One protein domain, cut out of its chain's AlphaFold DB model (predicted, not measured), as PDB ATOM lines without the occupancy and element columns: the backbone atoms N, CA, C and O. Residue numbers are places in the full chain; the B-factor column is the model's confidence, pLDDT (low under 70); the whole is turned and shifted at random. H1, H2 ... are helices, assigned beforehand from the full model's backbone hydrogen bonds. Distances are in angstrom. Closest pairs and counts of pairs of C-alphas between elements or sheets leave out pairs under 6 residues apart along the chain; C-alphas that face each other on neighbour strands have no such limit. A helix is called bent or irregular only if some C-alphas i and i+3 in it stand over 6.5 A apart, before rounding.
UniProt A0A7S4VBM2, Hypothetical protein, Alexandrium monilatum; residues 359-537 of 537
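What this domain is: This is residues 359 to 537 of the 537 residues of the protein "Hypothetical protein" of Alexandrium monilatum (UniProt A0A7S4VBM2). The longest helix, H8, runs along one side of a cluster of mostly crossed helices, with H3 in the core between H8 and H1. H5 and H6 also pack on H8, H9 follows H8 at a steep angle and packs with its last turns on H1 and H2, and residues 423 to 429 stick out. The printed part has 179 residues with nine named helices, H1 to H9 in chain order, and no named strand: all helix. It is compact, with a radius of gyration of the C-alphas of 16.2 A and spans of 47 by 38 by 28 A.

Where its parts are: H8, residues 495 to 518, measures 34.8 A and begins at C-alpha 495 (93.038, 124.591, 172.305). H5, residues 438 to 458, measures 30.3 A; H6, 463 to 480, 25.6 A; H9, 520 to 536, 24.2 A, ending at C-alpha 536 (109.812, 102.327, 142.298); H3, 388 to 402, 20.5 A. H1 is residues 359 to 370, H2 377 to 383, H7 488 to 492, and H4 404 to 415, irregular, with C-alphas 406 and 409 7.8 A apart.

How they stand to each other: H8, with residues 508 to 516 alone, touches H3; the closest C-alphas, of Pro 393 and Ser 512, are 5.0 A apart. With residues 497 to 508 alone it touches H5, closest at C-alphas Leu 453 and Thr 497, 6.0 A, opposite ways. H6 touches H3 at a shallow tilt of 28 degrees, opposite ways, closest at C-alphas Arg 394 and Ala 478, 5.1 A. H3 and H4 form a hairpin, closest at C-alphas Phe 400 and His 407, 5.3 A. H1, with residues 362 to 367 alone, touches H3, closest at C-alphas Val 363 and Val 396, 6.1 A. H9, with residues 531 to 535 alone, touches H2, closest at C-alphas Val 382 and Ser 535, 6.4 A. H7 is close to but not clearly touching H8, closest at C-alphas Leu 490 and Arg 498, 6.5 A. Every O i to N i+4 pair is within hydrogen-bond range in H1, H2, H5, H6, H8 and H9; in H3 9 of 11 are, in H4 5 of 8, and in H7 0 of 1, beside 1 of 2 O i to N i+3 pairs.

The domain as a whole: The two C-alphas farthest apart, of Glu 425 and Ser 492, are 48.9 A apart. The printed part has no cut; H4 to H5 is a long link. Residues 429 to 432 and 537 have pLDDT under 70.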
ATOM      1  N   GLY A 359      91.515 101.455 145.484       97.69
ATOM      2  CA  GLY A 359      91.718 101.865 146.874       97.69
ATOM      3  C   GLY A 359      93.191 101.811 147.279       97.69
ATOM      4  O   GLY A 359      93.715 102.783 147.813       97.69
ATOM      5  N   LEU A 360      93.891 100.724 146.938       98.19
ATOM      6  CA  LEU A 360      95.332 100.586 147.172       98.19
ATOM      7  C   LEU A 360      96.133 101.699 146.470       98.19
ATOM      8  O   LEU A 360      96.978 102.344 147.086       98.19
ATOM      9  N   CYS A 361      95.856 101.961 145.190       98.31
ATOM     10  CA  CYS A 361      96.552 102.988 144.415       98.31
ATOM     11  C   CYS A 361      96.273 104.412 144.921       98.31
ATOM     12  O   CYS A 361      97.171 105.252 144.889       98.31
ATOM     13  N   LYS A 362      95.061 104.682 145.424       97.88
ATOM     14  CA  LYS A 362      94.722 105.955 146.080       97.88
ATOM     15  C   LYS A 362      95.511 106.152 147.370       97.88
ATOM     16  O   LYS A 362      96.046 107.234 147.570       97.88
ATOM     17  N   VAL A 363      95.679 105.105 148.179       98.19
ATOM     18  CA  VAL A 363      96.556 105.154 149.362       98.19
ATOM     19  C   VAL A 363      97.997 105.479 148.958       98.19
ATOM     20  O   VAL A 363      98.611 106.352 149.562       98.19
ATOM     21  N   VAL A 364      98.539 104.837 147.914       98.31
ATOM     22  CA  VAL A 364      99.892 105.160 147.408       98.31
ATOM     23  C   VAL A 364      99.982 106.624 146.970       98.31
ATOM     24  O   VAL A 364     100.947 107.309 147.313       98.31
ATOM     25  N   ALA A 365      98.985 107.118 146.235       97.94
ATOM     26  CA  ALA A 365      98.933 108.511 145.809       97.94
ATOM     27  C   ALA A 365      98.878 109.484 146.992       97.94
ATOM     28  O   ALA A 365      99.551 110.514 146.945       97.94
ATOM     29  N   GLU A 366      98.134 109.141 148.046       97.94
ATOM     30  CA  GLU A 366      98.033 109.942 149.264       97.94
ATOM     31  C   GLU A 366      99.365 109.988 150.012       97.94
ATOM     32  O   GLU A 366      99.832 111.069 150.350       97.94
ATOM     33  N   VAL A 367     100.047 108.852 150.187       97.94
ATOM     34  CA  VAL A 367     101.378 108.824 150.820       97.94
ATOM     35  C   VAL A 367     102.385 109.649 150.007       97.94
ATOM     36  O   VAL A 367     103.126 110.451 150.572       97.94
ATOM     37  N   LYS A 368     102.381 109.531 148.674       97.19
ATOM     38  CA  LYS A 368     103.239 110.350 147.800       97.19
ATOM     39  C   LYS A 368     102.861 111.828 147.787       97.19
ATOM     40  O   LYS A 368     103.678 112.665 147.411       97.19
ATOM     41  N   ALA A 369     101.608 112.182 148.056       96.38
ATOM     42  CA  ALA A 369     101.214 113.574 148.254       96.38
ATOM     43  C   ALA A 369     101.732 114.066 149.610       96.38
ATOM     44  O   ALA A 369     102.378 115.103 149.669       96.38
ATOM     45  N   ALA A 370     101.569 113.262 150.660       96.94
ATOM     46  CA  ALA A 370     102.046 113.546 152.006       96.94
ATOM     47  C   ALA A 370     103.541 113.860 152.067       96.94
ATOM     48  O   ALA A 370     103.941 114.764 152.793       96.94
ATOM     49  N   GLN A 371     104.360 113.181 151.262       96.62
ATOM     50  CA  GLN A 371     105.798 113.447 151.170       96.62
ATOM     51  C   GLN A 371     106.133 114.909 150.815       96.62
ATOM     52  O   GLN A 371     107.173 115.400 151.239       96.62
ATOM     53  N   SER A 372     105.260 115.643 150.106       95.88
ATOM     54  CA  SER A 372     105.527 117.046 149.753       95.88
ATOM     55  C   SER A 372     105.185 118.049 150.855       95.88
ATOM     56  O   SER A 372     105.584 119.207 150.756       95.88
ATOM     57  N   TYR A 373     104.427 117.651 151.884       94.06
ATOM     58  CA  TYR A 373     103.998 118.557 152.957       94.06
ATOM     59  C   TYR A 373     104.260 118.039 154.378       94.06
ATOM     60  O   TYR A 373     104.119 118.812 155.331       94.06
ATOM     61  N   VAL A 374     104.678 116.784 154.551       95.31
ATOM     62  CA  VAL A 374     105.085 116.199 155.835       95.31
ATOM     63  C   VAL A 374     106.605 115.981 155.836       95.31
ATOM     64  O   VAL A 374     107.082 115.034 155.205       95.31
ATOM     65  N   PRO A 375     107.382 116.837 156.529       93.56
ATOM     66  CA  PRO A 375     108.836 116.712 156.583       93.56
ATOM     67  C   PRO A 375     109.283 115.334 157.081       93.56
ATOM     68  O   PRO A 375     108.693 114.788 158.009       93.56
ATOM     69  N   GLY A 376     110.329 114.780 156.464       94.81
ATOM     70  CA  GLY A 376     110.919 113.491 156.845       94.81
ATOM     71  C   GLY A 376     110.184 112.252 156.322       94.81
ATOM     72  O   GLY A 376     110.800 111.196 156.233       94.81
ATOM     73  N   LEU A 377     108.918 112.352 155.894       96.31
ATOM     74  CA  LEU A 377     108.164 111.174 155.439       96.31
ATOM     75  C   LEU A 377     108.805 110.492 154.219       96.31
ATOM     76  O   LEU A 377     108.790 109.268 154.123       96.31
ATOM     77  N   GLU A 378     109.381 111.263 153.295       96.44
ATOM     78  CA  GLU A 378     110.109 110.710 152.146       96.44
ATOM     79  C   GLU A 378     111.308 109.862 152.593       96.44
ATOM     80  O   GLU A 378     111.462 108.732 152.135       96.44
ATOM     81  N   GLU A 379     112.107 110.359 153.540       96.31
ATOM     82  CA  GLU A 379     113.260 109.638 154.087       96.31
ATOM     83  C   GLU A 379     112.829 108.351 154.798       96.31
ATOM     84  O   GLU A 379     113.424 107.295 154.577       96.31
ATOM     85  N   VAL A 380     111.747 108.410 155.581       96.38
ATOM     86  CA  VAL A 380     111.149 107.236 156.236       96.38
ATOM     87  C   VAL A 380     110.722 106.205 155.180       96.38
ATOM     88  O   VAL A 380     111.057 105.028 155.310       96.38
ATOM     89  N   CYS A 381     110.049 106.622 154.098       95.38
ATOM     90  CA  CYS A 381     109.655 105.734 152.998       95.38
ATOM     91  C   CYS A 381     110.857 105.106 152.274       95.38
ATOM     92  O   CYS A 381     110.859 103.897 152.045       95.38
ATOM     93  N   VAL A 382     111.874 105.900 151.928       93.69
ATOM     94  CA  VAL A 382     113.061 105.441 151.183       93.69
ATOM     95  C   VAL A 382     113.919 104.491 152.018       93.69
ATOM     96  O   VAL A 382     114.393 103.477 151.508       93.69
ATOM     97  N   SER A 383     114.096 104.785 153.308       94.94
ATOM     98  CA  SER A 383     114.861 103.943 154.237       94.94
ATOM     99  C   SER A 383     114.110 102.684 154.681       94.94
ATOM    100  O   SER A 383     114.715 101.810 155.303       94.94
ATOM    101  N   CYS A 384     112.819 102.566 154.338       94.06
ATOM    102  CA  CYS A 384     111.923 101.533 154.857       94.06
ATOM    103  C   CYS A 384     111.954 101.470 156.394       94.06
ATOM    104  O   CYS A 384     112.034 100.380 156.970       94.06
ATOM    105  N   ASP A 385     111.920 102.636 157.051       96.56
ATOM    106  CA  ASP A 385     111.989 102.726 158.508       96.56
ATOM    107  C   ASP A 385     110.861 101.916 159.174       96.56
ATOM    108  O   ASP A 385     109.735 101.822 158.668       96.56
ATOM    109  N   ALA A 386     111.153 101.323 160.335       95.31
ATOM    110  CA  ALA A 386     110.187 100.537 161.096       95.31
ATOM    111  C   ALA A 386     108.936 101.350 161.490       95.31
ATOM    112  O   ALA A 386     107.860 100.774 161.669       95.31
ATOM    113  N   GLU A 387     109.037 102.678 161.570       95.75
ATOM    114  CA  GLU A 387     107.914 103.575 161.822       95.75
ATOM    115  C   GLU A 387     106.828 103.495 160.732       95.75
ATOM    116  O   GLU A 387     105.646 103.707 161.023       95.75
ATOM    117  N   LEU A 388     107.157 103.068 159.502       96.12
ATOM    118  CA  LEU A 388     106.162 102.849 158.439       96.12
ATOM    119  C   LEU A 388     105.099 101.823 158.821       96.12
ATOM    120  O   LEU A 388     103.949 101.953 158.394       96.12
ATOM    121  N   PHE A 389     105.437 100.837 159.657       94.38
ATOM    122  CA  PHE A 389     104.457  99.870 160.156       94.38
ATOM    123  C   PHE A 389     103.403 100.522 161.052       94.38
ATOM    124  O   PHE A 389     102.301  99.998 161.179       94.38
ATOM    125  N   MET A 390     103.695 101.696 161.614       96.00
ATOM    126  CA  MET A 390     102.725 102.487 162.357       96.00
ATOM    127  C   MET A 390     102.072 103.571 161.494       96.00
ATOM    128  O   MET A 390     100.880 103.819 161.679       96.00
ATOM    129  N   ILE A 391     102.795 104.185 160.551       97.88
ATOM    130  CA  ILE A 391     102.297 105.271 159.688       97.88
ATOM    131  C   ILE A 391     101.319 104.757 158.621       97.88
ATOM    132  O   ILE A 391     100.207 105.271 158.501       97.88
ATOM    133  N   LEU A 392     101.689 103.721 157.859       98.06
ATOM    134  CA  LEU A 392     100.885 103.238 156.728       98.06
ATOM    135  C   LEU A 392      99.460 102.809 157.114       98.06
ATOM    136  O   LEU A 392      98.526 103.237 156.434       98.06
ATOM    137  N   PRO A 393      99.225 102.027 158.190       98.19
ATOM    138  CA  PRO A 393      97.862 101.656 158.546       98.19
ATOM    139  C   PRO A 393      97.041 102.853 159.053       98.19
ATOM    140  O   PRO A 393      95.827 102.863 158.866       98.19
ATOM    141  N   ARG A 394      97.677 103.892 159.625       98.38
ATOM    142  CA  ARG A 394      96.999 105.152 159.979       98.38
ATOM    143  C   ARG A 394      96.569 105.923 158.726       98.38
ATOM    144  O   ARG A 394      95.422 106.354 158.661       98.38
ATOM    145  N   ILE A 395      97.434 106.040 157.715       98.38
ATOM    146  CA  ILE A 395      97.085 106.693 156.438       98.38
ATOM    147  C   ILE A 395      95.986 105.915 155.704       98.38
ATOM    148  O   ILE A 395      95.043 106.522 155.206       98.38
ATOM    149  N   VAL A 396      96.056 104.580 155.684       98.25
ATOM    150  CA  VAL A 396      94.998 103.717 155.129       98.25
ATOM    151  C   VAL A 396      93.646 103.999 155.790       98.25
ATOM    152  O   VAL A 396      92.643 104.153 155.093       98.25
ATOM    153  N   LEU A 397      93.619 104.103 157.121       98.31
ATOM    154  CA  LEU A 397      92.410 104.449 157.865       98.31
ATOM    155  C   LEU A 397      91.912 105.851 157.512       98.31
ATOM    156  O   LEU A 397      90.731 105.995 157.233       98.31
ATOM    157  N   VAL A 398      92.787 106.859 157.449       98.31
ATOM    158  CA  VAL A 398      92.401 108.218 157.023       98.31
ATOM    159  C   VAL A 398      91.811 108.215 155.610       98.31
ATOM    160  O   VAL A 398      90.750 108.791 155.407       98.31
ATOM    161  N   CYS A 399      92.414 107.504 154.653       97.94
ATOM    162  CA  CYS A 399      91.870 107.381 153.294       97.94
ATOM    163  C   CYS A 399      90.457 106.774 153.295       97.94
ATOM    164  O   CYS A 399      89.578 107.223 152.556       97.94
ATOM    165  N   PHE A 400      90.224 105.765 154.141       97.94
ATOM    166  CA  PHE A 400      88.896 105.189 154.324       97.94
ATOM    167  C   PHE A 400      87.914 106.167 154.968       97.94
ATOM    168  O   PHE A 400      86.781 106.227 154.521       97.94
ATOM    169  N   LEU A 401      88.326 106.935 155.975       97.19
ATOM    170  CA  LEU A 401      87.455 107.907 156.638       97.19
ATOM    171  C   LEU A 401      87.054 109.050 155.693       97.19
ATOM    172  O   LEU A 401      85.886 109.408 155.656       97.19
ATOM    173  N   VAL A 402      87.986 109.535 154.865       96.00
ATOM    174  CA  VAL A 402      87.729 110.575 153.850       96.00
ATOM    175  C   VAL A 402      86.759 110.091 152.771       96.00
ATOM    176  O   VAL A 402      85.884 110.831 152.332       96.00
ATOM    177  N   ALA A 403      86.913 108.849 152.302       96.19
ATOM    178  CA  ALA A 403      86.068 108.301 151.244       96.19
ATOM    179  C   ALA A 403      85.724 106.826 151.513       96.19
ATOM    180  O   ALA A 403      86.302 105.938 150.862       96.19
ATOM    181  N   PRO A 404      84.766 106.545 152.423       96.00
ATOM    182  CA  PRO A 404      84.442 105.183 152.845       96.00
ATOM    183  C   PRO A 404      84.058 104.295 151.670       96.00
ATOM    184  O   PRO A 404      84.580 103.191 151.529       96.00
ATOM    185  N   SER A 405      83.228 104.811 150.761       93.94
ATOM    186  CA  SER A 405      82.745 104.067 149.596       93.94
ATOM    187  C   SER A 405      83.818 103.769 148.559       93.94
ATOM    188  O   SER A 405      83.777 102.721 147.920       93.94
ATOM    189  N   ALA A 406      84.824 104.634 148.428       94.12
ATOM    190  CA  ALA A 406      85.932 104.413 147.504       94.12
ATOM    191  C   ALA A 406      86.945 103.374 148.014       94.12
ATOM    192  O   ALA A 406      87.661 102.779 147.207       94.12
ATOM    193  N   HIS A 407      87.019 103.170 149.333       96.75
ATOM    194  CA  HIS A 407      87.999 102.291 149.975       96.75
ATOM    195  C   HIS A 407      87.369 101.062 150.641       96.75
ATOM    196  O   HIS A 407      88.097 100.250 151.206       96.75
ATOM    197  N   ALA A 408      86.049 100.884 150.569       95.88
ATOM    198  CA  ALA A 408      85.329  99.834 151.284       95.88
ATOM    199  C   ALA A 408      85.828  98.431 150.938       95.88
ATOM    200  O   ALA A 408      86.114  97.641 151.835       95.88
ATOM    201  N   GLU A 409      85.977  98.116 149.650       96.19
ATOM    202  CA  GLU A 409      86.462  96.813 149.198       96.19
ATOM    203  C   GLU A 409      87.912  96.572 149.604       96.19
ATOM    204  O   GLU A 409      88.245  95.464 150.020       96.19
ATOM    205  N   PHE A 410      88.762  97.599 149.519       97.12
ATOM    206  CA  PHE A 410      90.147  97.523 149.981       97.12
ATOM    207  C   PHE A 410      90.202  97.271 151.494       97.12
ATOM    208  O   PHE A 410      90.851  96.331 151.950       97.12
ATOM    209  N   MET A 411      89.433  98.028 152.272       97.00
ATOM    210  CA  MET A 411      89.365  97.878 153.722       97.00
ATOM    211  C   MET A 411      88.749  96.552 154.147       97.00
ATOM    212  O   MET A 411      89.207  95.954 155.115       97.00
ATOM    213  N   HIS A 412      87.777  96.025 153.404       96.12
ATOM    214  CA  HIS A 412      87.181  94.721 153.678       96.12
ATOM    215  C   HIS A 412      88.206  93.573 153.594       96.12
ATOM    216  O   HIS A 412      88.069  92.584 154.313       96.12
ATOM    217  N   VAL A 413      89.285  93.707 152.806       95.25
ATOM    218  CA  VAL A 413      90.385  92.718 152.776       95.25
ATOM    219  C   VAL A 413      91.038  92.554 154.158       95.25
ATOM    220  O   VAL A 413      91.409  91.431 154.530       95.25
ATOM    221  N   HIS A 414      91.132  93.649 154.918       94.31
ATOM    222  CA  HIS A 414      91.791  93.732 156.226       94.31
ATOM    223  C   HIS A 414      90.809  93.683 157.409       94.31
ATOM    224  O   HIS A 414      91.126  93.115 158.451       94.31
ATOM    225  N   PHE A 415      89.595  94.203 157.224       94.50
ATOM    226  CA  PHE A 415      88.563  94.388 158.246       94.50
ATOM    227  C   PHE A 415      87.234  93.712 157.886       94.50
ATOM    228  O   PHE A 415      86.154  94.242 158.147       94.50
ATOM    229  N   ALA A 416      87.286  92.501 157.326       94.19
ATOM    230  CA  ALA A 416      86.083  91.756 156.942       94.19
ATOM    231  C   ALA A 416      85.054  91.587 158.080       94.19
ATOM    232  O   ALA A 416      83.860  91.481 157.825       94.19
ATOM    233  N   HIS A 417      85.509  91.585 159.338       94.88
ATOM    234  CA  HIS A 417      84.660  91.468 160.525       94.88
ATOM    235  C   HIS A 417      83.999  92.787 160.974       94.88
ATOM    236  O   HIS A 417      83.061  92.741 161.766       94.88
ATOM    237  N   ARG A 418      84.479  93.947 160.498       96.19
ATOM    238  CA  ARG A 418      83.953  95.286 160.844       96.19
ATOM    239  C   ARG A 418      83.143  95.913 159.714       96.19
ATOM    240  O   ARG A 418      82.294  96.757 159.980       96.19
ATOM    241  N   ILE A 419      83.423  95.521 158.472       95.94
ATOM    242  CA  ILE A 419      82.825  96.090 157.262       95.94
ATOM    243  C   ILE A 419      82.044  94.992 156.552       95.94
ATOM    244  O   ILE A 419      82.634  94.049 156.027       95.94
ATOM    245  N   ALA A 420      80.724  95.133 156.491       95.44
ATOM    246  CA  ALA A 420      79.866  94.290 155.676       95.44
ATOM    247  C   ALA A 420      79.578  94.988 154.342       95.44
ATOM    248  O   ALA A 420      78.903  96.021 154.288       95.44
ATOM    249  N   LEU A 421      80.097  94.400 153.264       93.31
ATOM    250  CA  LEU A 421      79.804  94.829 151.902       93.31
ATOM    251  C   LEU A 421      78.470  94.227 151.439       93.31
ATOM    252  O   LEU A 421      78.181  93.067 151.750       93.31
ATOM    253  N   PRO A 422      77.657  94.971 150.676       90.00
ATOM    254  CA  PRO A 422      76.449  94.413 150.084       90.00
ATOM    255  C   PRO A 422      76.802  93.361 149.008       90.00
ATOM    256  O   PRO A 422      77.897  93.403 148.425       90.00
ATOM    257  N   PRO A 423      75.878  92.433 148.699       87.69
ATOM    258  CA  PRO A 423      76.076  91.410 147.673       87.69
ATOM    259  C   PRO A 423      76.509  91.987 146.309       87.69
ATOM    260  O   PRO A 423      76.125  93.113 145.979       87.69
ATOM    261  N   PRO A 424      77.287  91.236 145.499       83.88
ATOM    262  CA  PRO A 424      77.699  91.629 144.142       83.88
ATOM    263  C   PRO A 424      76.559  92.047 143.219       83.88
ATOM    264  O   PRO A 424      76.748  92.924 142.392       83.88
ATOM    265  N   GLU A 425      75.382  91.455 143.391       85.81
ATOM    266  CA  GLU A 425      74.215  91.644 142.520       85.81
ATOM    267  C   GLU A 425      73.559  93.028 142.657       85.81
ATOM    268  O   GLU A 425      72.804  93.439 141.782       85.81
ATOM    269  N   LEU A 426      73.852  93.764 143.733       81.56
ATOM    270  CA  LEU A 426      73.271  95.076 144.028       81.56
ATOM    271  C   LEU A 426      74.273  96.203 143.736       81.56
ATOM    272  O   LEU A 426      74.516  97.056 144.592       81.56
ATOM    273  N   GLU A 427      74.900  96.194 142.554       72.62
ATOM    274  CA  GLU A 427      75.950  97.169 142.218       72.62
ATOM    275  C   GLU A 427      75.479  98.624 142.269       72.62
ATOM    276  O   GLU A 427      76.228  99.477 142.742       72.62
ATOM    277  N   GLU A 428      74.238  98.899 141.867       72.25
ATOM    278  CA  GLU A 428      73.669 100.254 141.868       72.25
ATOM    279  C   GLU A 428      73.410 100.787 143.287       72.25
ATOM    280  O   GLU A 428      73.479 101.989 143.518       72.25
ATOM    281  N   ALA A 429      73.198  99.905 144.271       64.88
ATOM    282  CA  ALA A 429      72.958 100.287 145.666       64.88
ATOM    283  C   ALA A 429      74.249 100.390 146.505       64.88
ATOM    284  O   ALA A 429      74.193 100.668 147.703       64.88
ATOM    285  N   ARG A 430      75.427 100.127 145.918       66.50
ATOM    286  CA  ARG A 430      76.690  99.987 146.666       66.50
ATOM    287  C   ARG A 430      77.276 101.287 147.203       66.50
ATOM    288  O   ARG A 430      78.037 101.207 148.162       66.50
ATOM    289  N   SER A 431      76.951 102.437 146.613       62.94
ATOM    290  CA  SER A 431      77.589 103.705 146.995       62.94
ATOM    291  C   SER A 431      77.260 104.126 148.433       62.94
ATOM    292  O   SER A 431      78.142 104.642 149.112       62.94
ATOM    293  N   ASP A 432      76.058 103.805 148.933       69.88
ATOM    294  CA  ASP A 432      75.570 104.317 150.228       69.88
ATOM    295  C   ASP A 432      75.313 103.215 151.275       69.88
ATOM    296  O   ASP A 432      74.955 103.488 152.419       69.88
ATOM    297  N   ALA A 433      75.483 101.940 150.909       84.25
ATOM    298  CA  ALA A 433      75.009 100.805 151.710       84.25
ATOM    299  C   ALA A 433      76.083 100.112 152.569       84.25
ATOM    300  O   ALA A 433      75.851  98.995 153.049       84.25
ATOM    301  N   ILE A 434      77.261 100.713 152.756       93.12
ATOM    302  CA  ILE A 434      78.327 100.087 153.549       93.12
ATOM    303  C   ILE A 434      77.905 100.044 155.009       93.12
ATOM    304  O   ILE A 434      77.678 101.067 155.652       93.12
ATOM    305  N   LYS A 435      77.822  98.830 155.551       95.56
ATOM    306  CA  LYS A 435      77.505  98.622 156.959       95.56
ATOM    307  C   LYS A 435      78.802  98.455 157.726       95.56
ATOM    308  O   LYS A 435      79.486  97.443 157.579       95.56
ATOM    309  N   VAL A 436      79.115  99.443 158.548       96.94
ATOM    310  CA  VAL A 436      80.187  99.369 159.541       96.94
ATOM    311  C   VAL A 436      79.610  99.010 160.906       96.94
ATOM    312  O   VAL A 436      78.440  99.280 161.197       96.94
ATOM    313  N   ASP A 437      80.412  98.375 161.752       97.06
ATOM    314  CA  ASP A 437      80.010  98.124 163.129       97.06
ATOM    315  C   ASP A 437      80.020  99.406 163.985       97.06
ATOM    316  O   ASP A 437      80.471 100.471 163.563       97.06
ATOM    317  N   ARG A 438      79.470  99.329 165.206       97.75
ATOM    318  CA  ARG A 438      79.325 100.514 166.069       97.75
ATOM    319  C   ARG A 438      80.670 101.162 166.435       97.75
ATOM    320  O   ARG A 438      80.741 102.387 166.368       97.75
ATOM    321  N   PRO A 439      81.718 100.410 166.833       97.75
ATOM    322  CA  PRO A 439      83.030 100.996 167.083       97.75
ATOM    323  C   PRO A 439      83.612 101.738 165.877       97.75
ATOM    324  O   PRO A 439      84.099 102.852 166.055       97.75
ATOM    325  N   LEU A 440      83.563 101.156 164.675       97.31
ATOM    326  CA  LEU A 440      84.110 101.804 163.483       97.31
ATOM    327  C   LEU A 440      83.257 103.007 163.066       97.31
ATOM    328  O   LEU A 440      83.815 104.039 162.707       97.31
ATOM    329  N   LYS A 441      81.925 102.927 163.200       97.56
ATOM    330  CA  LYS A 441      81.041 104.082 162.981       97.56
ATOM    331  C   LYS A 441      81.396 105.242 163.904       97.56
ATOM    332  O   LYS A 441      81.504 106.362 163.435       97.56
ATOM    333  N   LYS A 442      81.675 104.963 165.180       97.94
ATOM    334  CA  LYS A 442      82.113 105.993 166.124       97.94
ATOM    335  C   LYS A 442      83.419 106.669 165.687       97.94
ATOM    336  O   LYS A 442      83.545 107.869 165.864       97.94
ATOM    337  N   LEU A 443      84.377 105.929 165.119       98.00
ATOM    338  CA  LEU A 443      85.599 106.534 164.572       98.00
ATOM    339  C   LEU A 443      85.295 107.471 163.393       98.00
ATOM    340  O   LEU A 443      85.962 108.490 163.264       98.00
ATOM    341  N   MET A 444      84.318 107.119 162.551       97.81
ATOM    342  CA  MET A 444      83.848 107.980 161.460       97.81
ATOM    343  C   MET A 444      83.187 109.245 162.008       97.81
ATOM    344  O   MET A 444      83.567 110.331 161.609       97.81
ATOM    345  N   ASP A 445      82.291 109.106 162.987       97.56
ATOM    346  CA  ASP A 445      81.643 110.255 163.630       97.56
ATOM    347  C   ASP A 445      82.695 111.171 164.299       97.56
ATOM    348  O   ASP A 445      82.677 112.381 164.124       97.56
ATOM    349  N   ASP A 446      83.690 110.589 164.983       97.50
ATOM    350  CA  ASP A 446      84.809 111.327 165.586       97.50
ATOM    351  C   ASP A 446      85.696 112.047 164.542       97.50
ATOM    352  O   ASP A 446      86.391 113.005 164.891       97.50
ATOM    353  N   PHE A 447      85.759 111.536 163.307       97.69
ATOM    354  CA  PHE A 447      86.491 112.147 162.194       97.69
ATOM    355  C   PHE A 447      85.714 113.340 161.635       97.69
ATOM    356  O   PHE A 447      86.298 114.414 161.501       97.69
ATOM    357  N   ASP A 448      84.412 113.166 161.400       97.00
ATOM    358  CA  ASP A 448      83.511 114.213 160.910       97.00
ATOM    359  C   ASP A 448      83.455 115.387 161.907       97.00
ATOM    360  O   ASP A 448      83.732 116.528 161.535       97.00
ATOM    361  N   ASP A 449      83.252 115.097 163.200       97.38
ATOM    362  CA  ASP A 449      83.245 116.097 164.282       97.38
ATOM    363  C   ASP A 449      84.555 116.908 164.326       97.38
ATOM    364  O   ASP A 449      84.566 118.113 164.597       97.38
ATOM    365  N   LEU A 450      85.699 116.251 164.095       97.12
ATOM    366  CA  LEU A 450      86.995 116.927 164.071       97.12
ATOM    367  C   LEU A 450      87.176 117.762 162.797       97.12
ATOM    368  O   LEU A 450      87.762 118.841 162.885       97.12
ATOM    369  N   GLY A 451      86.672 117.295 161.653       96.19
ATOM    370  CA  GLY A 451      86.631 118.057 160.405       96.19
ATOM    371  C   GLY A 451      85.908 119.387 160.599       96.19
ATOM    372  O   GLY A 451      86.522 120.437 160.421       96.19
ATOM    373  N   GLU A 452      84.678 119.351 161.119       96.50
ATOM    374  CA  GLU A 452      83.872 120.551 161.392       96.50
ATOM    375  C   GLU A 452      84.584 121.538 162.340       96.50
ATOM    376  O   GLU A 452      84.574 122.756 162.133       96.50
ATOM    377  N   LEU A 453      85.258 121.030 163.382       96.62
ATOM    378  CA  LEU A 453      86.026 121.863 164.317       96.62
ATOM    379  C   LEU A 453      87.255 122.521 163.681       96.62
ATOM    380  O   LEU A 453      87.664 123.602 164.116       96.62
ATOM    381  N   VAL A 454      87.890 121.853 162.719       95.31
ATOM    382  CA  VAL A 454      89.051 122.379 161.990       95.31
ATOM    383  C   VAL A 454      88.594 123.413 160.970       95.31
ATOM    384  O   VAL A 454      89.172 124.496 160.921       95.31
ATOM    385  N   GLU A 455      87.526 123.129 160.229       95.44
ATOM    386  CA  GLU A 455      86.916 124.058 159.278       95.44
ATOM    387  C   GLU A 455      86.514 125.372 159.956       95.44
ATOM    388  O   GLU A 455      86.922 126.457 159.536       95.44
ATOM    389  N   ALA A 456      85.809 125.279 161.088       96.06
ATOM    390  CA  ALA A 456      85.427 126.444 161.880       96.06
ATOM    391  C   ALA A 456      86.642 127.242 162.396       96.06
ATOM    392  O   ALA A 456      86.561 128.461 162.555       96.06
ATOM    393  N   ALA A 457      87.764 126.568 162.674       95.81
ATOM    394  CA  ALA A 457      88.980 127.194 163.185       95.81
ATOM    395  C   ALA A 457      89.824 127.881 162.099       95.81
ATOM    396  O   ALA A 457      90.477 128.882 162.396       95.81
ATOM    397  N   LEU A 458      89.825 127.359 160.869       94.12
ATOM    398  CA  LEU A 458      90.545 127.946 159.734       94.12
ATOM    399  C   LEU A 458      89.847 129.200 159.183       94.12
ATOM    400  O   LEU A 458      90.497 130.040 158.562       94.12
ATOM    401  N   GLY A 459      88.559 129.375 159.494       91.00
ATOM    402  CA  GLY A 459      87.749 130.490 159.015       91.00
ATOM    403  C   GLY A 459      87.215 130.243 157.603       91.00
ATOM    404  O   GLY A 459      87.634 129.318 156.915       91.00
ATOM    405  N   GLY A 460      86.245 131.055 157.171       83.62
ATOM    406  CA  GLY A 460      85.666 130.927 155.832       83.62
ATOM    407  C   GLY A 460      86.720 131.151 154.743       83.62
ATOM    408  O   GLY A 460      87.366 132.199 154.723       83.62
ATOM    409  N   GLY A 461      86.867 130.178 153.849       89.94
ATOM    410  CA  GLY A 461      87.754 130.200 152.688       89.94
ATOM    411  C   GLY A 461      87.077 129.549 151.486       89.94
ATOM    412  O   GLY A 461      85.888 129.226 151.537       89.94
ATOM    413  N   ASP A 462      87.828 129.381 150.404       95.00
ATOM    414  CA  ASP A 462      87.384 128.549 149.291       95.00
ATOM    415  C   ASP A 462      87.208 127.093 149.764       95.00
ATOM    416  O   ASP A 462      88.021 126.585 150.540       95.00
ATOM    417  N   GLU A 463      86.117 126.440 149.353       94.38
ATOM    418  CA  GLU A 463      85.744 125.101 149.833       94.38
ATOM    419  C   GLU A 463      86.812 124.053 149.480       94.38
ATOM    420  O   GLU A 463      87.119 123.184 150.296       94.38
ATOM    421  N   ASP A 464      87.453 124.173 148.311       91.94
ATOM    422  CA  ASP A 464      88.492 123.237 147.879       91.94
ATOM    423  C   ASP A 464      89.788 123.426 148.681       91.94
ATOM    424  O   ASP A 464      90.420 122.445 149.091       91.94
ATOM    425  N   GLU A 465      90.174 124.676 148.963       92.75
ATOM    426  CA  GLU A 465      91.331 124.980 149.816       92.75
ATOM    427  C   GLU A 465      91.126 124.471 151.247       92.75
ATOM    428  O   GLU A 465      92.052 123.924 151.857       92.75
ATOM    429  N   LEU A 466      89.909 124.624 151.775       93.12
ATOM    430  CA  LEU A 466      89.549 124.167 153.110       93.12
ATOM    431  C   LEU A 466      89.579 122.637 153.201       93.12
ATOM    432  O   LEU A 466      90.224 122.090 154.097       93.12
ATOM    433  N   ASN A 467      88.963 121.952 152.236       92.31
ATOM    434  CA  ASN A 467      88.957 120.493 152.148       92.31
ATOM    435  C   ASN A 467      90.377 119.919 152.048       92.31
ATOM    436  O   ASN A 467      90.718 118.951 152.736       92.31
ATOM    437  N   GLU A 468      91.241 120.531 151.235       92.69
ATOM    438  CA  GLU A 468      92.640 120.119 151.123       92.69
ATOM    439  C   GLU A 468      93.402 120.371 152.434       92.69
ATOM    440  O   GLU A 468      94.141 119.494 152.888       92.69
ATOM    441  N   ALA A 469      93.193 121.511 153.102       92.25
ATOM    442  CA  ALA A 469      93.824 121.805 154.390       92.25
ATOM    443  C   ALA A 469      93.412 120.803 155.485       92.25
ATOM    444  O   ALA A 469      94.268 120.306 156.226       92.25
ATOM    445  N   VAL A 470      92.122 120.463 155.555       94.12
ATOM    446  CA  VAL A 470      91.576 119.447 156.466       94.12
ATOM    447  C   VAL A 470      92.184 118.074 156.157       94.12
ATOM    448  O   VAL A 470      92.713 117.416 157.056       94.12
ATOM    449  N   SER A 471      92.213 117.664 154.885       93.81
ATOM    450  CA  SER A 471      92.830 116.401 154.460       93.81
ATOM    451  C   SER A 471      94.317 116.331 154.836       93.81
ATOM    452  O   SER A 471      94.775 115.348 155.429       93.81
ATOM    453  N   GLN A 472      95.087 117.388 154.558       94.56
ATOM    454  CA  GLN A 472      96.506 117.462 154.920       94.56
ATOM    455  C   GLN A 472      96.719 117.385 156.432       94.56
ATOM    456  O   GLN A 472      97.685 116.761 156.881       94.56
ATOM    457  N   LEU A 473      95.828 117.981 157.229       94.75
ATOM    458  CA  LEU A 473      95.879 117.904 158.686       94.75
ATOM    459  C   LEU A 473      95.727 116.462 159.179       94.75
ATOM    460  O   LEU A 473      96.541 116.000 159.982       94.75
ATOM    461  N   PHE A 474      94.731 115.730 158.679       96.88
ATOM    462  CA  PHE A 474      94.515 114.334 159.060       96.88
ATOM    463  C   PHE A 474      95.680 113.433 158.660       96.88
ATOM    464  O   PHE A 474      96.085 112.567 159.436       96.88
ATOM    465  N   VAL A 475      96.276 113.665 157.492       96.56
ATOM    466  CA  VAL A 475      97.474 112.934 157.068       96.56
ATOM    467  C   VAL A 475      98.679 113.275 157.949       96.56
ATOM    468  O   VAL A 475      99.407 112.371 158.356       96.56
ATOM    469  N   ARG A 476      98.870 114.546 158.333       96.00
ATOM    470  CA  ARG A 476      99.909 114.939 159.303       96.00
ATOM    471  C   ARG A 476      99.716 114.240 160.649       96.00
ATOM    472  O   ARG A 476     100.687 113.723 161.193       96.00
ATOM    473  N   LEU A 477      98.482 114.171 161.155       95.75
ATOM    474  CA  LEU A 477      98.149 113.421 162.375       95.75
ATOM    475  C   LEU A 477      98.445 111.923 162.212       95.75
ATOM    476  O   LEU A 477      98.996 111.296 163.119       95.75
ATOM    477  N   ALA A 478      98.125 111.346 161.052       97.06
ATOM    478  CA  ALA A 478      98.404 109.946 160.758       97.06
ATOM    479  C   ALA A 478      99.904 109.638 160.722       97.06
ATOM    480  O   ALA A 478     100.294 108.568 161.183       97.06
ATOM    481  N   VAL A 479     100.741 110.557 160.235       96.50
ATOM    482  CA  VAL A 479     102.200 110.388 160.220       96.50
ATOM    483  C   VAL A 479     102.778 110.599 161.618       96.50
ATOM    484  O   VAL A 479     103.350 109.680 162.195       96.50
ATOM    485  N   ALA A 480     102.554 111.769 162.205       94.12
ATOM    486  CA  ALA A 480     103.266 112.200 163.402       94.12
ATOM    487  C   ALA A 480     102.721 111.589 164.717       94.12
ATOM    488  O   ALA A 480     103.419 111.550 165.731       94.12
ATOM    489  N   GLY A 481     101.512 111.015 164.695       92.50
ATOM    490  CA  GLY A 481     100.964 110.234 165.807       92.50
ATOM    491  C   GLY A 481     100.363 111.079 166.938       92.50
ATOM    492  O   GLY A 481     100.112 112.271 166.778       92.50
ATOM    493  N   PRO A 482     100.062 110.478 168.103       88.50
ATOM    494  CA  PRO A 482      99.326 111.159 169.172       88.50
ATOM    495  C   PRO A 482     100.127 112.243 169.903       88.50
ATOM    496  O   PRO A 482      99.526 113.093 170.559       88.50
ATOM    497  N   SER A 483     101.458 112.202 169.828       86.19
ATOM    498  CA  SER A 483     102.348 113.118 170.554       86.19
ATOM    499  C   SER A 483     102.585 114.438 169.818       86.19
ATOM    500  O   SER A 483     103.041 115.397 170.425       86.19
ATOM    501  N   SER A 484     102.260 114.515 168.527       80.69
ATOM    502  CA  SER A 484     102.616 115.648 167.666       80.69
ATOM    503  C   SER A 484     101.567 116.758 167.609       80.69
ATOM    504  O   SER A 484     101.724 117.713 166.855       80.69
ATOM    505  N   ALA A 485     100.472 116.642 168.365       76.94
ATOM    506  CA  ALA A 485      99.392 117.631 168.352       76.94
ATOM    507  C   ALA A 485      99.830 119.025 168.853       76.94
ATOM    508  O   ALA A 485      99.096 120.000 168.681       76.94
ATOM    509  N   GLU A 486     101.012 119.123 169.468       78.56
ATOM    510  CA  GLU A 486     101.583 120.371 169.981       78.56
ATOM    511  C   GLU A 486     102.532 121.074 168.993       78.56
ATOM    512  O   GLU A 486     102.918 122.214 169.241       78.56
ATOM    513  N   GLU A 487     102.863 120.450 167.856       83.25
ATOM    514  CA  GLU A 487     103.846 120.965 166.893       83.25
ATOM    515  C   GLU A 487     103.225 121.323 165.526       83.25
ATOM    516  O   GLU A 487     102.189 120.799 165.107       83.25
ATOM    517  N   GLY A 488     103.877 122.233 164.794       85.94
ATOM    518  CA  GLY A 488     103.527 122.567 163.409       85.94
ATOM    519  C   GLY A 488     102.193 123.320 163.237       85.94
ATOM    520  O   GLY A 488     101.791 124.067 164.127       85.94
ATOM    521  N   PRO A 489     101.491 123.157 162.095       85.19
ATOM    522  CA  PRO A 489     100.231 123.859 161.803       85.19
ATOM    523  C   PRO A 489      99.095 123.584 162.801       85.19
ATOM    524  O   PRO A 489      98.175 124.385 162.935       85.19
ATOM    525  N   LEU A 490      99.158 122.468 163.537       87.75
ATOM    526  CA  LEU A 490      98.212 122.167 164.616       87.75
ATOM    527  C   LEU A 490      98.362 123.150 165.780       87.75
ATOM    528  O   LEU A 490      97.367 123.474 166.421       87.75
ATOM    529  N   ALA A 491      99.572 123.661 166.035       91.00
ATOM    530  CA  ALA A 491      99.858 124.549 167.159       91.00
ATOM    531  C   ALA A 491      99.107 125.890 167.079       91.00
ATOM    532  O   ALA A 491      98.826 126.484 168.120       91.00
ATOM    533  N   SER A 492      98.752 126.343 165.871       93.25
ATOM    534  CA  SER A 492      97.960 127.562 165.652       93.25
ATOM    535  C   SER A 492      96.453 127.371 165.832       93.25
ATOM    536  O   SER A 492      95.728 128.363 165.866       93.25
ATOM    537  N   LEU A 493      95.962 126.133 165.954       95.00
ATOM    538  CA  LEU A 493      94.537 125.875 166.149       95.00
ATOM    539  C   LEU A 493      94.096 126.169 167.596       95.00
ATOM    540  O   LEU A 493      94.893 126.044 168.538       95.00
ATOM    541  N   PRO A 494      92.804 126.489 167.814       96.56
ATOM    542  CA  PRO A 494      92.240 126.637 169.148       96.56
ATOM    543  C   PRO A 494      92.528 125.422 170.038       96.56
ATOM    544  O   PRO A 494      92.538 124.275 169.590       96.56
ATOM    545  N   GLU A 495      92.719 125.653 171.339       95.38
ATOM    546  CA  GLU A 495      93.038 124.591 172.305       95.38
ATOM    547  C   GLU A 495      91.999 123.458 172.321       95.38
ATOM    548  O   GLU A 495      92.347 122.292 172.507       95.38
ATOM    549  N   ALA A 496      90.719 123.779 172.111       96.19
ATOM    550  CA  ALA A 496      89.665 122.775 171.994       96.19
ATOM    551  C   ALA A 496      89.903 121.837 170.795       96.19
ATOM    552  O   ALA A 496      89.913 120.618 170.972       96.19
ATOM    553  N   THR A 497      90.192 122.397 169.616       95.75
ATOM    554  CA  THR A 497      90.492 121.649 168.384       95.75
ATOM    555  C   THR A 497      91.767 120.817 168.532       95.75
ATOM    556  O   THR A 497      91.771 119.640 168.183       95.75
ATOM    557  N   ARG A 498      92.830 121.362 169.145       95.00
ATOM    558  CA  ARG A 498      94.070 120.605 169.417       95.00
ATOM    559  C   ARG A 498      93.837 119.402 170.330       95.00
ATOM    560  O   ARG A 498      94.335 118.311 170.060       95.00
ATOM    561  N   ARG A 499      93.043 119.569 171.395       95.19
ATOM    562  CA  ARG A 499      92.673 118.459 172.291       95.19
ATOM    563  C   ARG A 499      91.848 117.394 171.570       95.19
ATOM    564  O   ARG A 499      92.091 116.206 171.789       95.19
ATOM    565  N   ALA A 500      90.916 117.800 170.707       96.06
ATOM    566  CA  ALA A 500      90.142 116.880 169.877       96.06
ATOM    567  C   ALA A 500      91.044 116.109 168.895       96.06
ATOM    568  O   ALA A 500      90.971 114.882 168.847       96.06
ATOM    569  N   ALA A 501      91.974 116.795 168.222       95.62
ATOM    570  CA  ALA A 501      92.960 116.190 167.327       95.62
ATOM    571  C   ALA A 501      93.855 115.163 168.040       95.62
ATOM    572  O   ALA A 501      94.020 114.044 167.555       95.62
ATOM    573  N   ALA A 502      94.369 115.488 169.231       95.12
ATOM    574  CA  ALA A 502      95.160 114.552 170.033       95.12
ATOM    575  C   ALA A 502      94.344 113.319 170.466       95.12
ATOM    576  O   ALA A 502      94.846 112.192 170.466       95.12
ATOM    577  N   ALA A 503      93.074 113.513 170.839       96.25
ATOM    578  CA  ALA A 503      92.180 112.415 171.197       96.25
ATOM    579  C   ALA A 503      91.863 111.517 169.992       96.25
ATOM    580  O   ALA A 503      91.874 110.291 170.128       96.25
ATOM    581  N   PHE A 504      91.629 112.114 168.822       97.25
ATOM    582  CA  PHE A 504      91.425 111.398 167.568       97.25
ATOM    583  C   PHE A 504      92.675 110.608 167.161       97.25
ATOM    584  O   PHE A 504      92.571 109.411 166.913       97.25
ATOM    585  N   ALA A 505      93.868 111.212 167.197       96.75
ATOM    586  CA  ALA A 505      95.125 110.540 166.852       96.75
ATOM    587  C   ALA A 505      95.388 109.291 167.715       96.75
ATOM    588  O   ALA A 505      95.781 108.247 167.193       96.75
ATOM    589  N   LYS A 506      95.080 109.346 169.020       97.25
ATOM    590  CA  LYS A 506      95.143 108.171 169.914       97.25
ATOM    591  C   LYS A 506      94.172 107.063 169.497       97.25
ATOM    592  O   LYS A 506      94.516 105.883 169.563       97.25
ATOM    593  N   ARG A 507      92.952 107.421 169.079       97.62
ATOM    594  CA  ARG A 507      91.973 106.447 168.566       97.62
ATOM    595  C   ARG A 507      92.425 105.862 167.231       97.62
ATOM    596  O   ARG A 507      92.333 104.653 167.049       97.62
ATOM    597  N   LEU A 508      92.959 106.689 166.338       97.81
ATOM    598  CA  LEU A 508      93.488 106.260 165.047       97.81
ATOM    599  C   LEU A 508      94.638 105.257 165.214       97.81
ATOM    600  O   LEU A 508      94.673 104.246 164.518       97.81
ATOM    601  N   GLU A 509      95.545 105.486 166.165       97.44
ATOM    602  CA  GLU A 509      96.615 104.537 166.490       97.44
ATOM    603  C   GLU A 509      96.071 103.212 167.040       97.44
ATOM    604  O   GLU A 509      96.520 102.139 166.641       97.44
ATOM    605  N   HIS A 510      95.060 103.256 167.910       97.44
ATOM    606  CA  HIS A 510      94.408 102.034 168.380       97.44
ATOM    607  C   HIS A 510      93.863 101.196 167.211       97.44
ATOM    608  O   HIS A 510      94.125  99.994 167.131       97.44
ATOM    609  N   TRP A 511      93.170 101.840 166.269       97.88
ATOM    610  CA  TRP A 511      92.644 101.184 165.073       97.88
ATOM    611  C   TRP A 511      93.735 100.709 164.114       97.88
ATOM    612  O   TRP A 511      93.585  99.651 163.501       97.88
ATOM    613  N   SER A 512      94.850 101.434 163.995       97.12
ATOM    614  CA  SER A 512      95.967 101.015 163.145       97.12
ATOM    615  C   SER A 512      96.633  99.748 163.687       97.12
ATOM    616  O   SER A 512      97.004  98.865 162.913       97.12
ATOM    617  N   VAL A 513      96.725  99.608 165.011       97.31
ATOM    618  CA  VAL A 513      97.197  98.383 165.671       97.31
ATOM    619  C   VAL A 513      96.185  97.247 165.506       97.31
ATOM    620  O   VAL A 513      96.586  96.106 165.268       97.31
ATOM    621  N   GLU A 514      94.882  97.528 165.593       96.62
ATOM    622  CA  GLU A 514      93.842  96.525 165.334       96.62
ATOM    623  C   GLU A 514      93.919  95.983 163.897       96.62
ATOM    624  O   GLU A 514      93.915  94.762 163.712       96.62
ATOM    625  N   LEU A 515      94.075  96.867 162.902       95.31
ATOM    626  CA  LEU A 515      94.224  96.511 161.484       95.31
ATOM    627  C   LEU A 515      95.358  95.496 161.298       95.31
ATOM    628  O   LEU A 515      95.178  94.447 160.674       95.31
ATOM    629  N   GLN A 516      96.513  95.784 161.896       95.75
ATOM    630  CA  GLN A 516      97.697  94.931 161.822       95.75
ATOM    631  C   GLN A 516      97.497  93.585 162.528       95.75
ATOM    632  O   GLN A 516      97.920  92.545 162.023       95.75
ATOM    633  N   ARG A 517      96.851  93.581 163.699       95.88
ATOM    634  CA  ARG A 517      96.713  92.382 164.542       95.88
ATOM    635  C   ARG A 517      95.624  91.427 164.082       95.88
ATOM    636  O   ARG A 517      95.746  90.231 164.333       95.88
ATOM    637  N   HIS A 518      94.570  91.918 163.434       93.88
ATOM    638  CA  HIS A 518      93.464  91.060 163.021       93.88
ATOM    639  C   HIS A 518      93.889  90.040 161.952       93.88
ATOM    640  O   HIS A 518      93.509  88.872 162.020       93.88
ATOM    641  N   CYS A 519      94.694  90.464 160.970       92.81
ATOM    642  CA  CYS A 519      95.211  89.573 159.933       92.81
ATOM    643  C   CYS A 519      96.649  89.951 159.523       92.81
ATOM    644  O   CYS A 519      96.859  90.488 158.429       92.81
ATOM    645  N   PRO A 520      97.655  89.650 160.368       95.06
ATOM    646  CA  PRO A 520      99.027  90.128 160.178       95.06
ATOM    647  C   PRO A 520      99.646  89.650 158.864       95.06
ATOM    648  O   PRO A 520     100.328  90.415 158.196       95.06
ATOM    649  N   ALA A 521      99.351  88.421 158.429       93.81
ATOM    650  CA  ALA A 521      99.854  87.900 157.158       93.81
ATOM    651  C   ALA A 521      99.363  88.716 155.946       93.81
ATOM    652  O   ALA A 521     100.153  89.039 155.062       93.81
ATOM    653  N   LYS A 522      98.074  89.093 155.913       94.19
ATOM    654  CA  LYS A 522      97.518  89.922 154.830       94.19
ATOM    655  C   LYS A 522      98.046  91.348 154.885       94.19
ATOM    656  O   LYS A 522      98.297  91.935 153.837       94.19
ATOM    657  N   TRP A 523      98.184  91.905 156.088       96.12
ATOM    658  CA  TRP A 523      98.744  93.241 156.248       96.12
ATOM    659  C   TRP A 523     100.202  93.296 155.795       96.12
ATOM    660  O   TRP A 523     100.522  94.146 154.979       96.12
ATOM    661  N   ASN A 524     101.048  92.358 156.226       95.75
ATOM    662  CA  ASN A 524     102.460  92.316 155.834       95.75
ATOM    663  C   ASN A 524     102.640  92.198 154.314       95.75
ATOM    664  O   ASN A 524     103.535  92.811 153.735       95.75
ATOM    665  N   GLU A 525     101.777  91.426 153.649       94.88
ATOM    666  CA  GLU A 525     101.767  91.363 152.189       94.88
ATOM    667  C   GLU A 525     101.349  92.710 151.574       94.88
ATOM    668  O   GLU A 525     102.039  93.218 150.693       94.88
ATOM    669  N   CYS A 526     100.268  93.328 152.068       97.00
ATOM    670  CA  CYS A 526      99.807  94.641 151.610       97.00
ATOM    671  C   CYS A 526     100.853  95.740 151.824       97.00
ATOM    672  O   CYS A 526     101.082  96.548 150.928       97.00
ATOM    673  N   SER A 527     101.506  95.780 152.986       96.69
ATOM    674  CA  SER A 527     102.548  96.759 153.284       96.69
ATOM    675  C   SER A 527     103.748  96.563 152.365       96.69
ATOM    676  O   SER A 527     104.267  97.544 151.851       96.69
ATOM    677  N   GLY A 528     104.141  95.317 152.076       95.88
ATOM    678  CA  GLY A 528     105.182  95.038 151.083       95.88
ATOM    679  C   GLY A 528     104.834  95.588 149.697       95.88
ATOM    680  O   GLY A 528     105.679  96.188 149.039       95.88
ATOM    681  N   VAL A 529     103.572  95.450 149.280       96.69
ATOM    682  CA  VAL A 529     103.070  96.002 148.012       96.69
ATOM    683  C   VAL A 529     103.069  97.537 148.016       96.69
ATOM    684  O   VAL A 529     103.526  98.145 147.048       96.69
ATOM    685  N   LEU A 530     102.604  98.166 149.101       97.25
ATOM    686  CA  LEU A 530     102.621  99.624 149.271       97.25
ATOM    687  C   LEU A 530     104.049 100.173 149.197       97.25
ATOM    688  O   LEU A 530     104.310 101.069 148.401       97.25
ATOM    689  N   LEU A 531     104.975  99.605 149.974       96.06
ATOM    690  CA  LEU A 531     106.378 100.026 150.004       96.06
ATOM    691  C   LEU A 531     107.024  99.928 148.626       96.06
ATOM    692  O   LEU A 531     107.668 100.875 148.187       96.06
ATOM    693  N   LYS A 532     106.770  98.833 147.904       95.06
ATOM    694  CA  LYS A 532     107.289  98.661 146.548       95.06
ATOM    695  C   LYS A 532     106.774  99.738 145.585       95.06
ATOM    696  O   LYS A 532     107.526 100.239 144.755       95.06
ATOM    697  N   CYS A 533     105.508 100.139 145.721       96.31
ATOM    698  CA  CYS A 533     104.939 101.226 144.920       96.31
ATOM    699  C   CYS A 533     105.485 102.614 145.277       96.31
ATOM    700  O   CYS A 533     105.464 103.518 144.438       96.31
ATOM    701  N   LEU A 534     105.929 102.790 146.521       95.31
ATOM    702  CA  LEU A 534     106.532 104.027 147.007       95.31
ATOM    703  C   LEU A 534     108.008 104.148 146.613       95.31
ATOM    704  O   LEU A 534     108.477 105.267 146.457       95.31
ATOM    705  N   SER A 535     108.722 103.031 146.438       93.00
ATOM    706  CA  SER A 535     110.145 103.030 146.081       93.00
ATOM    707  C   SER A 535     110.430 103.081 144.576       93.00
ATOM    708  O   SER A 535     111.494 103.547 144.183       93.00
ATOM    709  N   GLU A 536     109.537 102.548 143.733       87.88
ATOM    710  CA  GLU A 536     109.812 102.327 142.298       87.88
ATOM    711  C   GLU A 536     109.036 103.238 141.332       87.88
ATOM    712  O   GLU A 536     109.279 103.191 140.127       87.88
ATOM    713  N   GLY A 537     108.103 104.055 141.820       67.19
ATOM    714  CA  GLY A 537     107.365 105.009 140.986       67.19
ATOM    715  C   GLY A 537     107.340 106.380 141.605       67.19
ATOM    716  O   GLY A 537     106.688 107.245 140.993       67.19
TER     717      GLY A 537